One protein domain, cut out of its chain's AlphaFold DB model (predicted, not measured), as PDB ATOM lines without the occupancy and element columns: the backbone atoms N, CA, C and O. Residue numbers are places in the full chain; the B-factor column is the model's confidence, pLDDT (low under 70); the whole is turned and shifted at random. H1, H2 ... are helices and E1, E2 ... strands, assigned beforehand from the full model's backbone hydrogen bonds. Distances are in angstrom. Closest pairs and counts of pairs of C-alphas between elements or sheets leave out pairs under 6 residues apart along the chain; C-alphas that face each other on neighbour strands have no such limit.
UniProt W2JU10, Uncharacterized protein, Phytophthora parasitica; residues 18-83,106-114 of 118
ATOM      1  N   ASP A  18      24.070  22.696  -9.627       83.12
ATOM      2  CA  ASP A  18      22.727  23.227  -9.378       83.12
ATOM      3  C   ASP A  18      21.646  22.149  -9.554       83.12
ATOM      4  O   ASP A  18      20.873  21.875  -8.640       83.12
ATOM      5  N   VAL A  19      21.669  21.419 -10.673       85.31
ATOM      6  CA  VAL A  19      20.711  20.324 -10.928       85.31
ATOM      7  C   VAL A  19      20.867  19.188  -9.910       85.31
ATOM      8  O   VAL A  19      19.906  18.498  -9.570       85.31
ATOM      9  N   ARG A  20      22.082  18.950  -9.405       84.69
ATOM     10  CA  ARG A  20      22.326  17.912  -8.396       84.69
ATOM     11  C   ARG A  20      21.647  18.245  -7.069       84.69
ATOM     12  O   ARG A  20      21.138  17.325  -6.430       84.69
ATOM     13  N   GLU A  21      21.645  19.509  -6.661       85.75
ATOM     14  CA  GLU A  21      20.943  19.952  -5.451       85.75
ATOM     15  C   GLU A  21      19.431  19.762  -5.598       85.75
ATOM     16  O   GLU A  21      18.812  19.162  -4.715       85.75
ATOM     17  N   ASP A  22      18.865  20.125  -6.751       86.94
ATOM     18  CA  ASP A  22      17.450  19.885  -7.058       86.94
ATOM     19  C   ASP A  22      17.089  18.394  -6.963       86.94
ATOM     20  O   ASP A  22      16.075  18.018  -6.375       86.94
ATOM     21  N   LEU A  23      17.940  17.503  -7.487       87.25
ATOM     22  CA  LEU A  23      17.718  16.053  -7.404       87.25
ATOM     23  C   LEU A  23      17.771  15.520  -5.967       87.25
ATOM     24  O   LEU A  23      17.033  14.586  -5.635       87.25
ATOM     25  N   VAL A  24      18.623  16.090  -5.111       87.56
ATOM     26  CA  VAL A  24      18.653  15.753  -3.679       87.56
ATOM     27  C   VAL A  24      17.350  16.188  -3.012       87.56
ATOM     28  O   VAL A  24      16.758  15.395  -2.277       87.56
ATOM     29  N   TRP A  25      16.864  17.390  -3.327       87.81
ATOM     30  CA  TRP A  25      15.571  17.885  -2.856       87.81
ATOM     31  C   TRP A  25      14.412  17.001  -3.308       87.81
ATOM     32  O   TRP A  25      13.617  16.567  -2.473       87.81
ATOM     33  N   PHE A  26      14.348  16.647  -4.594       86.44
ATOM     34  CA  PHE A  26      13.326  15.730  -5.095       86.44
ATOM     35  C   PHE A  26      13.380  14.392  -4.371       86.44
ATOM     36  O   PHE A  26      12.347  13.892  -3.931       86.44
ATOM     37  N   ARG A  27      14.574  13.822  -4.179       85.56
ATOM     38  CA  ARG A  27      14.725  12.570  -3.433       85.56
ATOM     39  C   ARG A  27      14.206  12.700  -2.000       85.56
ATOM     40  O   ARG A  27      13.510  11.797  -1.540       85.56
ATOM     41  N   ALA A  28      14.516  13.795  -1.310       87.44
ATOM     42  CA  ALA A  28      14.035  14.039   0.046       87.44
ATOM     43  C   ALA A  28      12.499  14.114   0.092       87.44
ATOM     44  O   ALA A  28      11.882  13.405   0.886       87.44
ATOM     45  N   VAL A  29      11.882  14.877  -0.815       82.38
ATOM     46  CA  VAL A  29      10.417  15.009  -0.926       82.38
ATOM     47  C   VAL A  29       9.750  13.666  -1.225       82.38
ATOM     48  O   VAL A  29       8.769  13.300  -0.583       82.38
ATOM     49  N   LEU A  30      10.307  12.890  -2.153       82.69
ATOM     50  CA  LEU A  30       9.771  11.575  -2.513       82.69
ATOM     51  C   LEU A  30       9.909  10.548  -1.386       82.69
ATOM     52  O   LEU A  30       9.107   9.628  -1.296       82.69
ATOM     53  N   THR A  31      10.895  10.700  -0.497       85.69
ATOM     54  CA  THR A  31      11.068   9.786   0.647       85.69
ATOM     55  C   THR A  31       9.906   9.900   1.642       85.69
ATOM     56  O   THR A  31       9.586   8.938   2.335       85.69
ATOM     57  N   VAL A  32       9.238  11.055   1.686       81.88
ATOM     58  CA  VAL A  32       8.062  11.311   2.531       81.88
ATOM     59  C   VAL A  32       6.764  11.372   1.715       81.88
ATOM     60  O   VAL A  32       5.772  11.943   2.170       81.88
ATOM     61  N   GLU A  33       6.733  10.750   0.526       77.12
ATOM     62  CA  GLU A  33       5.591  10.795  -0.401       77.12
ATOM     63  C   GLU A  33       4.250  10.453   0.263       77.12
ATOM     64  O   GLU A  33       3.237  11.079  -0.031       77.12
ATOM     65  N   HIS A  34       4.235   9.500   1.199       74.75
ATOM     66  CA  HIS A  34       3.019   9.069   1.884       74.75
ATOM     67  C   HIS A  34       2.371  10.211   2.677       74.75
ATOM     68  O   HIS A  34       1.149  10.314   2.721       74.75
ATOM     69  N   GLN A  35       3.175  11.079   3.296       77.88
ATOM     70  CA  GLN A  35       2.663  12.202   4.081       77.88
ATOM     71  C   GLN A  35       2.055  13.260   3.161       77.88
ATOM     72  O   GLN A  35       0.930  13.696   3.389       77.88
ATOM     73  N   PHE A  36       2.738  13.604   2.069       74.12
ATOM     74  CA  PHE A  36       2.226  14.582   1.108       74.12
ATOM     75  C   PHE A  36       0.992  14.083   0.352       74.12
ATOM     76  O   PHE A  36       0.037  14.835   0.180       74.12
ATOM     77  N   ASN A  37       0.963  12.803  -0.021       72.00
ATOM     78  CA  ASN A  37      -0.187  12.191  -0.689       72.00
ATOM     79  C   ASN A  37      -1.391  11.984   0.245       72.00
ATOM     80  O   ASN A  37      -2.482  11.688  -0.235       72.00
ATOM     81  N   SER A  38      -1.207  12.116   1.565       73.12
ATOM     82  CA  SER A  38      -2.298  12.024   2.541       73.12
ATOM     83  C   SER A  38      -3.029  13.344   2.777       73.12
ATOM     84  O   SER A  38      -4.067  13.335   3.433       73.12
ATOM     85  N   ILE A  39      -2.517  14.469   2.259       76.94
ATOM     86  CA  ILE A  39      -3.144  15.778   2.447       76.94
ATOM     87  C   ILE A  39      -4.406  15.853   1.571       76.94
ATOM     88  O   ILE A  39      -4.294  15.759   0.345       76.94
ATOM     89  N   PRO A  40      -5.602  16.049   2.161       69.19
ATOM     90  CA  PRO A  40      -6.836  16.177   1.396       69.19
ATOM     91  C   PRO A  40      -6.764  17.304   0.361       69.19
ATOM     92  O   PRO A  40      -6.372  18.432   0.668       69.19
ATOM     93  N   VAL A  41      -7.214  17.021  -0.866       68.31
ATOM     94  CA  VAL A  41      -7.268  18.010  -1.959       68.31
ATOM     95  C   VAL A  41      -8.188  19.192  -1.630       68.31
ATOM     96  O   VAL A  41      -7.963  20.295  -2.123       68.31
ATOM     97  N   GLU A  42      -9.154  18.997  -0.732       68.69
ATOM     98  CA  GLU A  42     -10.044  20.033  -0.180       68.69
ATOM     99  C   GLU A  42      -9.295  21.214   0.457       68.69
ATOM    100  O   GLU A  42      -9.800  22.334   0.493       68.69
ATOM    101  N   HIS A  43      -8.078  20.990   0.960       69.88
ATOM    102  CA  HIS A  43      -7.265  22.074   1.512       69.88
ATOM    103  C   HIS A  43      -6.599  22.920   0.424       69.88
ATOM    104  O   HIS A  43      -6.301  24.092   0.654       69.88
ATOM    105  N   PHE A  44      -6.373  22.347  -0.761       70.75
ATOM    106  CA  PHE A  44      -5.707  23.019  -1.880       70.75
ATOM    107  C   PHE A  44      -6.684  23.658  -2.861       70.75
ATOM    108  O   PHE A  44      -6.356  24.648  -3.514       70.75
ATOM    109  N   ALA A  45      -7.890  23.117  -2.963       65.38
ATOM    110  CA  ALA A  45      -8.945  23.644  -3.803       65.38
ATOM    111  C   ALA A  45     -10.208  23.750  -2.953       65.38
ATOM    112  O   ALA A  45     -10.509  22.819  -2.220       65.38
ATOM    113  N   ARG A  46     -10.947  24.868  -3.049       65.75
ATOM    114  CA  ARG A  46     -12.243  25.088  -2.365       65.75
ATOM    115  C   ARG A  46     -13.320  24.137  -2.914       65.75
ATOM    116  O   ARG A  46     -14.288  24.567  -3.539       65.75
ATOM    117  N   LEU A  47     -13.095  22.845  -2.758       68.38
ATOM    118  CA  LEU A  47     -13.858  21.736  -3.295       68.38
ATOM    119  C   LEU A  47     -14.535  21.015  -2.138       68.38
ATOM    120  O   LEU A  47     -14.031  20.996  -1.018       68.38
ATOM    121  N   GLN A  48     -15.700  20.441  -2.423       68.25
ATOM    122  CA  GLN A  48     -16.357  19.546  -1.482       68.25
ATOM    123  C   GLN A  48     -15.527  18.271  -1.286       68.25
ATOM    124  O   GLN A  48     -14.764  17.901  -2.189       68.25
ATOM    125  N   PRO A  49     -15.713  17.583  -0.147       65.94
ATOM    126  CA  PRO A  49     -15.064  16.315   0.098       65.94
ATOM    127  C   PRO A  49     -15.323  15.297  -1.012       65.94
ATOM    128  O   PRO A  49     -16.463  15.158  -1.462       65.94
ATOM    129  N   PRO A  50     -14.295  14.570  -1.471       64.94
ATOM    130  CA  PRO A  50     -14.464  13.544  -2.483       64.94
ATOM    131  C   PRO A  50     -15.291  12.360  -1.987       64.94
ATOM    132  O   PRO A  50     -15.009  11.795  -0.932       64.94
ATOM    133  N   THR A  51     -16.222  11.884  -2.809       69.75
ATOM    134  CA  THR A  51     -17.004  10.672  -2.494       69.75
ATOM    135  C   THR A  51     -16.321   9.391  -3.000       69.75
ATOM    136  O   THR A  51     -16.534   8.290  -2.472       69.75
ATOM    137  N   TYR A  52     -15.469   9.519  -4.021       69.75
ATOM    138  CA  TYR A  52     -14.831   8.406  -4.729       69.75
ATOM    139  C   TYR A  52     -13.318   8.593  -4.837       69.75
ATOM    140  O   TYR A  52     -12.823   9.714  -4.970       69.75
ATOM    141  N   HIS A  53     -12.597   7.471  -4.787       72.00
ATOM    142  CA  HIS A  53     -11.140   7.426  -4.840       72.00
ATOM    143  C   HIS A  53     -10.697   6.628  -6.063       72.00
ATOM    144  O   HIS A  53     -10.705   5.398  -6.039       72.00
ATOM    145  N   VAL A  54     -10.245   7.331  -7.101       73.62
ATOM    146  CA  VAL A  54      -9.646   6.714  -8.286       73.62
ATOM    147  C   VAL A  54      -8.128   6.692  -8.138       73.62
ATOM    148  O   VAL A  54      -7.502   7.725  -7.888       73.62
ATOM    149  N   MET A  55      -7.514   5.528  -8.343       75.88
ATOM    150  CA  MET A  55      -6.059   5.395  -8.428       75.88
ATOM    151  C   MET A  55      -5.619   5.542  -9.882       75.88
ATOM    152  O   MET A  55      -5.957   4.696 -10.708       75.88
ATOM    153  N   MET A  56      -4.848   6.580 -10.203       81.38
ATOM    154  CA  MET A  56      -4.432   6.871 -11.575       81.38
ATOM    155  C   MET A  56      -2.909   6.797 -11.739       81.38
ATOM    156  O   MET A  56      -2.149   7.210 -10.864       81.38
ATOM    157  N   ASP A  57      -2.474   6.266 -12.876       81.12
ATOM    158  CA  ASP A  57      -1.082   6.204 -13.315       81.12
ATOM    159  C   ASP A  57      -0.999   6.765 -14.736       81.12
ATOM    160  O   ASP A  57      -1.782   6.391 -15.615       81.12
ATOM    161  N   ALA A  58      -0.064   7.679 -14.968       79.44
ATOM    162  CA  ALA A  58       0.142   8.304 -16.265       79.44
ATOM    163  C   ALA A  58       1.530   7.941 -16.787       79.44
ATOM    164  O   ALA A  58       2.522   7.969 -16.065       79.44
ATOM    165  N   SER A  59       1.584   7.590 -18.064       77.94
ATOM    166  CA  SER A  59       2.810   7.276 -18.784       77.94
ATOM    167  C   SER A  59       2.814   7.989 -20.127       77.94
ATOM    168  O   SER A  59       1.778   8.446 -20.610       77.94
ATOM    169  N   ASP A  60       3.962   7.971 -20.786       75.44
ATOM    170  CA  ASP A  60       4.173   8.488 -22.140       75.44
ATOM    171  C   ASP A  60       3.213   7.832 -23.155       75.44
ATOM    172  O   ASP A  60       2.861   8.415 -24.175       75.44
ATOM    173  N   THR A  61       2.768   6.604 -22.860       77.50
ATOM    174  CA  THR A  61       1.835   5.831 -23.700       77.50
ATOM    175  C   THR A  61       0.365   6.143 -23.427       77.50
ATOM    176  O   THR A  61      -0.519   5.674 -24.149       77.50
ATOM    177  N   GLY A  62       0.085   6.906 -22.373       78.50
ATOM    178  CA  GLY A  62      -1.257   7.239 -21.934       78.50
ATOM    179  C   GLY A  62      -1.505   6.974 -20.455       78.50
ATOM    180  O   GLY A  62      -0.592   6.753 -19.658       78.50
ATOM    181  N   ILE A  63      -2.782   7.010 -20.111       80.62
ATOM    182  CA  ILE A  63      -3.314   7.068 -18.756       80.62
ATOM    183  C   ILE A  63      -4.005   5.748 -18.409       80.62
ATOM    184  O   ILE A  63      -4.698   5.145 -19.235       80.62
ATOM    185  N   ARG A  64      -3.855   5.313 -17.160       82.69
ATOM    186  CA  ARG A  64      -4.555   4.166 -16.579       82.69
ATOM    187  C   ARG A  64      -5.174   4.581 -15.258       82.69
ATOM    188  O   ARG A  64      -4.512   5.235 -14.464       82.69
ATOM    189  N   ALA A  65      -6.414   4.185 -15.015       83.31
ATOM    190  CA  ALA A  65      -7.111   4.475 -13.774       83.31
ATOM    191  C   ALA A  65      -7.843   3.233 -13.257       83.31
ATOM    192  O   ALA A  65      -8.397   2.458 -14.037       83.31
ATOM    193  N   LEU A  66      -7.823   3.045 -11.942       82.81
ATOM    194  CA  LEU A  66      -8.515   1.989 -11.214       82.81
ATOM    195  C   LEU A  66      -9.522   2.645 -10.270       82.81
ATOM    196  O   LEU A  66      -9.127   3.452  -9.431       82.81
ATOM    197  N   GLU A  67     -10.794   2.277 -10.398       83.38
ATOM    198  CA  GLU A  67     -11.860   2.633  -9.456       83.38
ATOM    199  C   GLU A  67     -12.147   1.401  -8.580       83.38
ATOM    200  O   GLU A  67     -12.821   0.466  -9.034       83.38
ATOM    201  N   PRO A  68     -11.632   1.350  -7.337       77.31
ATOM    202  CA  PRO A  68     -11.737   0.169  -6.492       77.31
ATOM    203  C   PRO A  68     -13.171  -0.121  -6.058       77.31
ATOM    204  O   PRO A  68     -13.506  -1.277  -5.854       77.31
ATOM    205  N   LYS A  69     -14.037   0.894  -5.929       77.88
ATOM    206  CA  LYS A  69     -15.428   0.677  -5.496       77.88
ATOM    207  C   LYS A  69     -16.276  -0.006  -6.569       77.88
ATOM    208  O   LYS A  69     -17.148  -0.801  -6.241       77.88
ATOM    209  N   LEU A  70     -16.014   0.299  -7.840       81.00
ATOM    210  CA  LEU A  70     -16.760  -0.246  -8.978       81.00
ATOM    211  C   LEU A  70     -16.063  -1.447  -9.634       81.00
ATOM    212  O   LEU A  70     -16.595  -2.005 -10.589       81.00
ATOM    213  N   HIS A  71     -14.869  -1.828  -9.161       81.44
ATOM    214  CA  HIS A  71     -13.985  -2.797  -9.824       81.44
ATOM    215  C   HIS A  71     -13.756  -2.465 -11.309       81.44
ATOM    216  O   HIS A  71     -13.655  -3.352 -12.159       81.44
ATOM    217  N   GLN A  72     -13.679  -1.172 -11.633       80.31
ATOM    218  CA  GLN A  72     -13.526  -0.699 -13.006       80.31
ATOM    219  C   GLN A  72     -12.083  -0.304 -13.302       80.31
ATOM    220  O   GLN A  72     -11.362   0.236 -12.458       80.31
ATOM    221  N   TYR A  73     -11.682  -0.555 -14.546       82.94
ATOM    222  CA  TYR A  73     -10.380  -0.187 -15.077       82.94
ATOM    223  C   TYR A  73     -10.552   0.646 -16.345       82.94
ATOM    224  O   TYR A  73     -11.134   0.188 -17.329       82.94
ATOM    225  N   ILE A  74     -10.013   1.862 -16.324       80.50
ATOM    226  CA  ILE A  74     -10.070   2.807 -17.439       80.50
ATOM    227  C   ILE A  74      -8.670   2.915 -18.039       80.50
ATOM    228  O   ILE A  74      -7.689   3.151 -17.330       80.50
ATOM    229  N   ARG A  75      -8.562   2.765 -19.362       84.00
ATOM    230  CA  ARG A  75      -7.302   2.913 -20.098       84.00
ATOM    231  C   ARG A  75      -7.487   3.870 -21.261       84.00
ATOM    232  O   ARG A  75      -8.258   3.591 -22.173       84.00
ATOM    233  N   LEU A  76      -6.703   4.938 -21.263       79.75
ATOM    234  CA  LEU A  76      -6.621   5.893 -22.360       79.75
ATOM    235  C   LEU A  76      -5.229   5.802 -22.987       79.75
ATOM    236  O   LEU A  76      -4.228   5.916 -22.285       79.75
ATOM    237  N   GLN A  77      -5.158   5.555 -24.293       82.31
ATOM    238  CA  GLN A  77      -3.895   5.519 -25.034       82.31
ATOM    239  C   GLN A  77      -3.675   6.858 -25.732       82.31
ATOM    240  O   GLN A  77      -4.580   7.366 -26.392       82.31
ATOM    241  N   LEU A  78      -2.477   7.419 -25.581       76.31
ATOM    242  CA  LEU A  78      -2.072   8.621 -26.301       76.31
ATOM    243  C   LEU A  78      -1.374   8.208 -27.594       76.31
ATOM    244  O   LEU A  78      -0.348   7.531 -27.575       76.31
ATOM    245  N   TYR A  79      -1.923   8.642 -28.722       74.69
ATOM    246  CA  TYR A  79      -1.274   8.528 -30.023       74.69
ATOM    247  C   TYR A  79      -0.555   9.845 -30.303       74.69
ATOM    248  O   TYR A  79      -1.189  10.884 -30.491       74.69
ATOM    249  N   VAL A  80       0.776   9.813 -30.333       71.38
ATOM    250  CA  VAL A  80       1.552  10.952 -30.826       71.38
ATOM    251  C   VAL A  80       1.410  10.963 -32.344       71.38
ATOM    252  O   VAL A  80       1.950  10.093 -33.027       71.38
ATOM    253  N   MET A  81       0.684  11.943 -32.885       60.84
ATOM    254  CA  MET A  81       0.755  12.232 -34.314       60.84
ATOM    255  C   MET A  81       2.167  12.725 -34.630       60.84
ATOM    256  O   MET A  81       2.506  13.887 -34.408       60.84
ATOM    257  N   VAL A  82       3.008  11.825 -35.139       66.88
ATOM    258  CA  VAL A  82       4.303  12.199 -35.703       66.88
ATOM    259  C   VAL A  82       4.019  12.894 -37.028       66.88
ATOM    260  O   VAL A  82       3.694  12.254 -38.026       66.88
ATOM    261  N   SER A  83       4.104  14.223 -37.036       58.41
ATOM    262  CA  SER A  83       4.083  14.989 -38.279       58.41
ATOM    263  C   SER A  83       5.263  14.532 -39.151       58.41
ATOM    264  O   SER A  83       6.379  14.426 -38.630       58.41
ATOM    265  N   ARG A 106       6.850   8.418  -9.834       43.50
ATOM    266  CA  ARG A 106       5.480   7.942 -10.003       43.50
ATOM    267  C   ARG A 106       4.572   8.721  -9.060       43.50
ATOM    268  O   ARG A 106       4.174   8.225  -8.013       43.50
ATOM    269  N   LEU A 107       4.272   9.957  -9.439       37.41
ATOM    270  CA  LEU A 107       3.233  10.758  -8.817       37.41
ATOM    271  C   LEU A 107       1.909  10.039  -9.072       37.41
ATOM    272  O   LEU A 107       1.379  10.035 -10.183       37.41
ATOM    273  N   ARG A 108       1.416   9.350  -8.043       43.69
ATOM    274  CA  ARG A 108       0.060   8.813  -8.040       43.69
ATOM    275  C   ARG A 108      -0.869   9.996  -7.851       43.69
ATOM    276  O   ARG A 108      -0.956  10.551  -6.761       43.69
ATOM    277  N   PHE A 109      -1.534  10.398  -8.921       41.94
ATOM    278  CA  PHE A 109      -2.579  11.401  -8.823       41.94
ATOM    279  C   PHE A 109      -3.855  10.699  -8.363       41.94
ATOM    280  O   PHE A 109      -4.348   9.781  -9.023       41.94
ATOM    281  N   TYR A 110      -4.372  11.114  -7.213       49.75
ATOM    282  CA  TYR A 110      -5.717  10.761  -6.787       49.75
ATOM    283  C   TYR A 110      -6.664  11.763  -7.440       49.75
ATOM    284  O   TYR A 110      -6.614  12.957  -7.144       49.75
ATOM    285  N   VAL A 111      -7.479  11.292  -8.384       51.62
ATOM    286  CA  VAL A 111      -8.550  12.113  -8.951       51.62
ATOM    287  C   VAL A 111      -9.794  11.875  -8.118       51.62
ATOM    288  O   VAL A 111     -10.249  10.745  -7.940       51.62
ATOM    289  N   TYR A 112     -10.312  12.973  -7.599       52.75
ATOM    290  CA  TYR A 112     -11.440  13.021  -6.699       52.75
ATOM    291  C   TYR A 112     -12.641  13.579  -7.457       52.75
ATOM    292  O   TYR A 112     -12.608  14.720  -7.918       52.75
ATOM    293  N   TYR A 113     -13.685  12.768  -7.619       52.91
ATOM    294  CA  TYR A 113     -14.935  13.203  -8.238       52.91
ATOM    295  C   TYR A 113     -15.928  13.631  -7.155       52.91
ATOM    296  O   TYR A 113     -16.158  12.903  -6.186       52.91
ATOM    297  N   ILE A 114     -16.520  14.809  -7.349       45.47
ATOM    298  CA  ILE A 114     -17.693  15.270  -6.605       45.47
ATOM    299  C   ILE A 114     -18.900  14.936  -7.471       45.47
ATOM    300  O   ILE A 114     -19.028  15.461  -8.580       45.47
TER     301      ILE A 114
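This is residues 18 to 83 and 106 to 114 of the 118 residues of an uncharacterized protein of Phytophthora parasitica (UniProt W2JU10). A twisted sheet of four strands forms a wall with no named helix over either face, and a helical arm, H1 followed by short H2, reaches away from it, with residues 18 to 29 of H1 sticking out free. A long loop, residues 38 to 51, leads from H2 to the first strand. The printed part has 75 residues, with two named helices and four named strands in the order H1 H2 E1 E2 E3 E4; the sheet's order is E3 E2 E1 E4, all antiparallel, and the class is mixed, helices and strands. The whole is loose, with a radius of gyration of the C-alphas of 15.9 A, and flat, spanning 44 by 42 by 23 A.

Find C-alpha 52 at (-14.831, 8.406, -4.729); from there E1, residues 52 to 59, runs 22.6 A to C-alpha 59 at (2.810, 7.276, -18.784). E2 is residues 62 to 67, 17.0 A long, and E3 is residues 72 to 77, 16.6 A. E4, residues 109 to 113, runs 12.5 A and ends at C-alpha 113, (-14.935, 13.203, -8.238). Go back to C-alpha 18 at (22.727, 23.227, -9.378), where H1, residues 18 to 31, begins; it is 20.4 A long. H2, residues 33 to 37, is 6.0 A long.

Start at the sheet, where E1, E2 and E3 make a meander, each strand the antiparallel neighbour of the one before. In the hairpin of E1 and E2, at 158 degrees, look at N 57 and O 64, 2.8 A apart and within hydrogen-bond range. In the hairpin of E2 and E3, at 173 degrees, N 65 and O 74 are within hydrogen-bond range at 2.8 A. E4 is antiparallel to E1 at 141 degrees; N 56 and O 109 are within hydrogen-bond range at 3.4 A, and C-alphas 54 and 111 face each other at 5.5 A. E3 and E4 are the edge strands. Neither H1 nor H2 is on the sheet. H2 and E4 are apart, but only just, at a closest 8.4 A. H1 and H2 meet only through their link. In H1 and H2 every O i to N i+4 pair is within hydrogen-bond range.

The C-alphas farthest apart are those of Asp 18 and Leu 70, at 45.9 A. Residues 84 to 105 are not printed, and C-alphas 83 and 106 stand 29.2 A apart across this cut, on the link from E3 to E4. The link from H2 to E1 is long, with 14 residues. Mean pLDDT of the printed part is 73.5; look for values under 70 in residues 40 to 43, 45 to 52, 81 to 83 and 106 to 114.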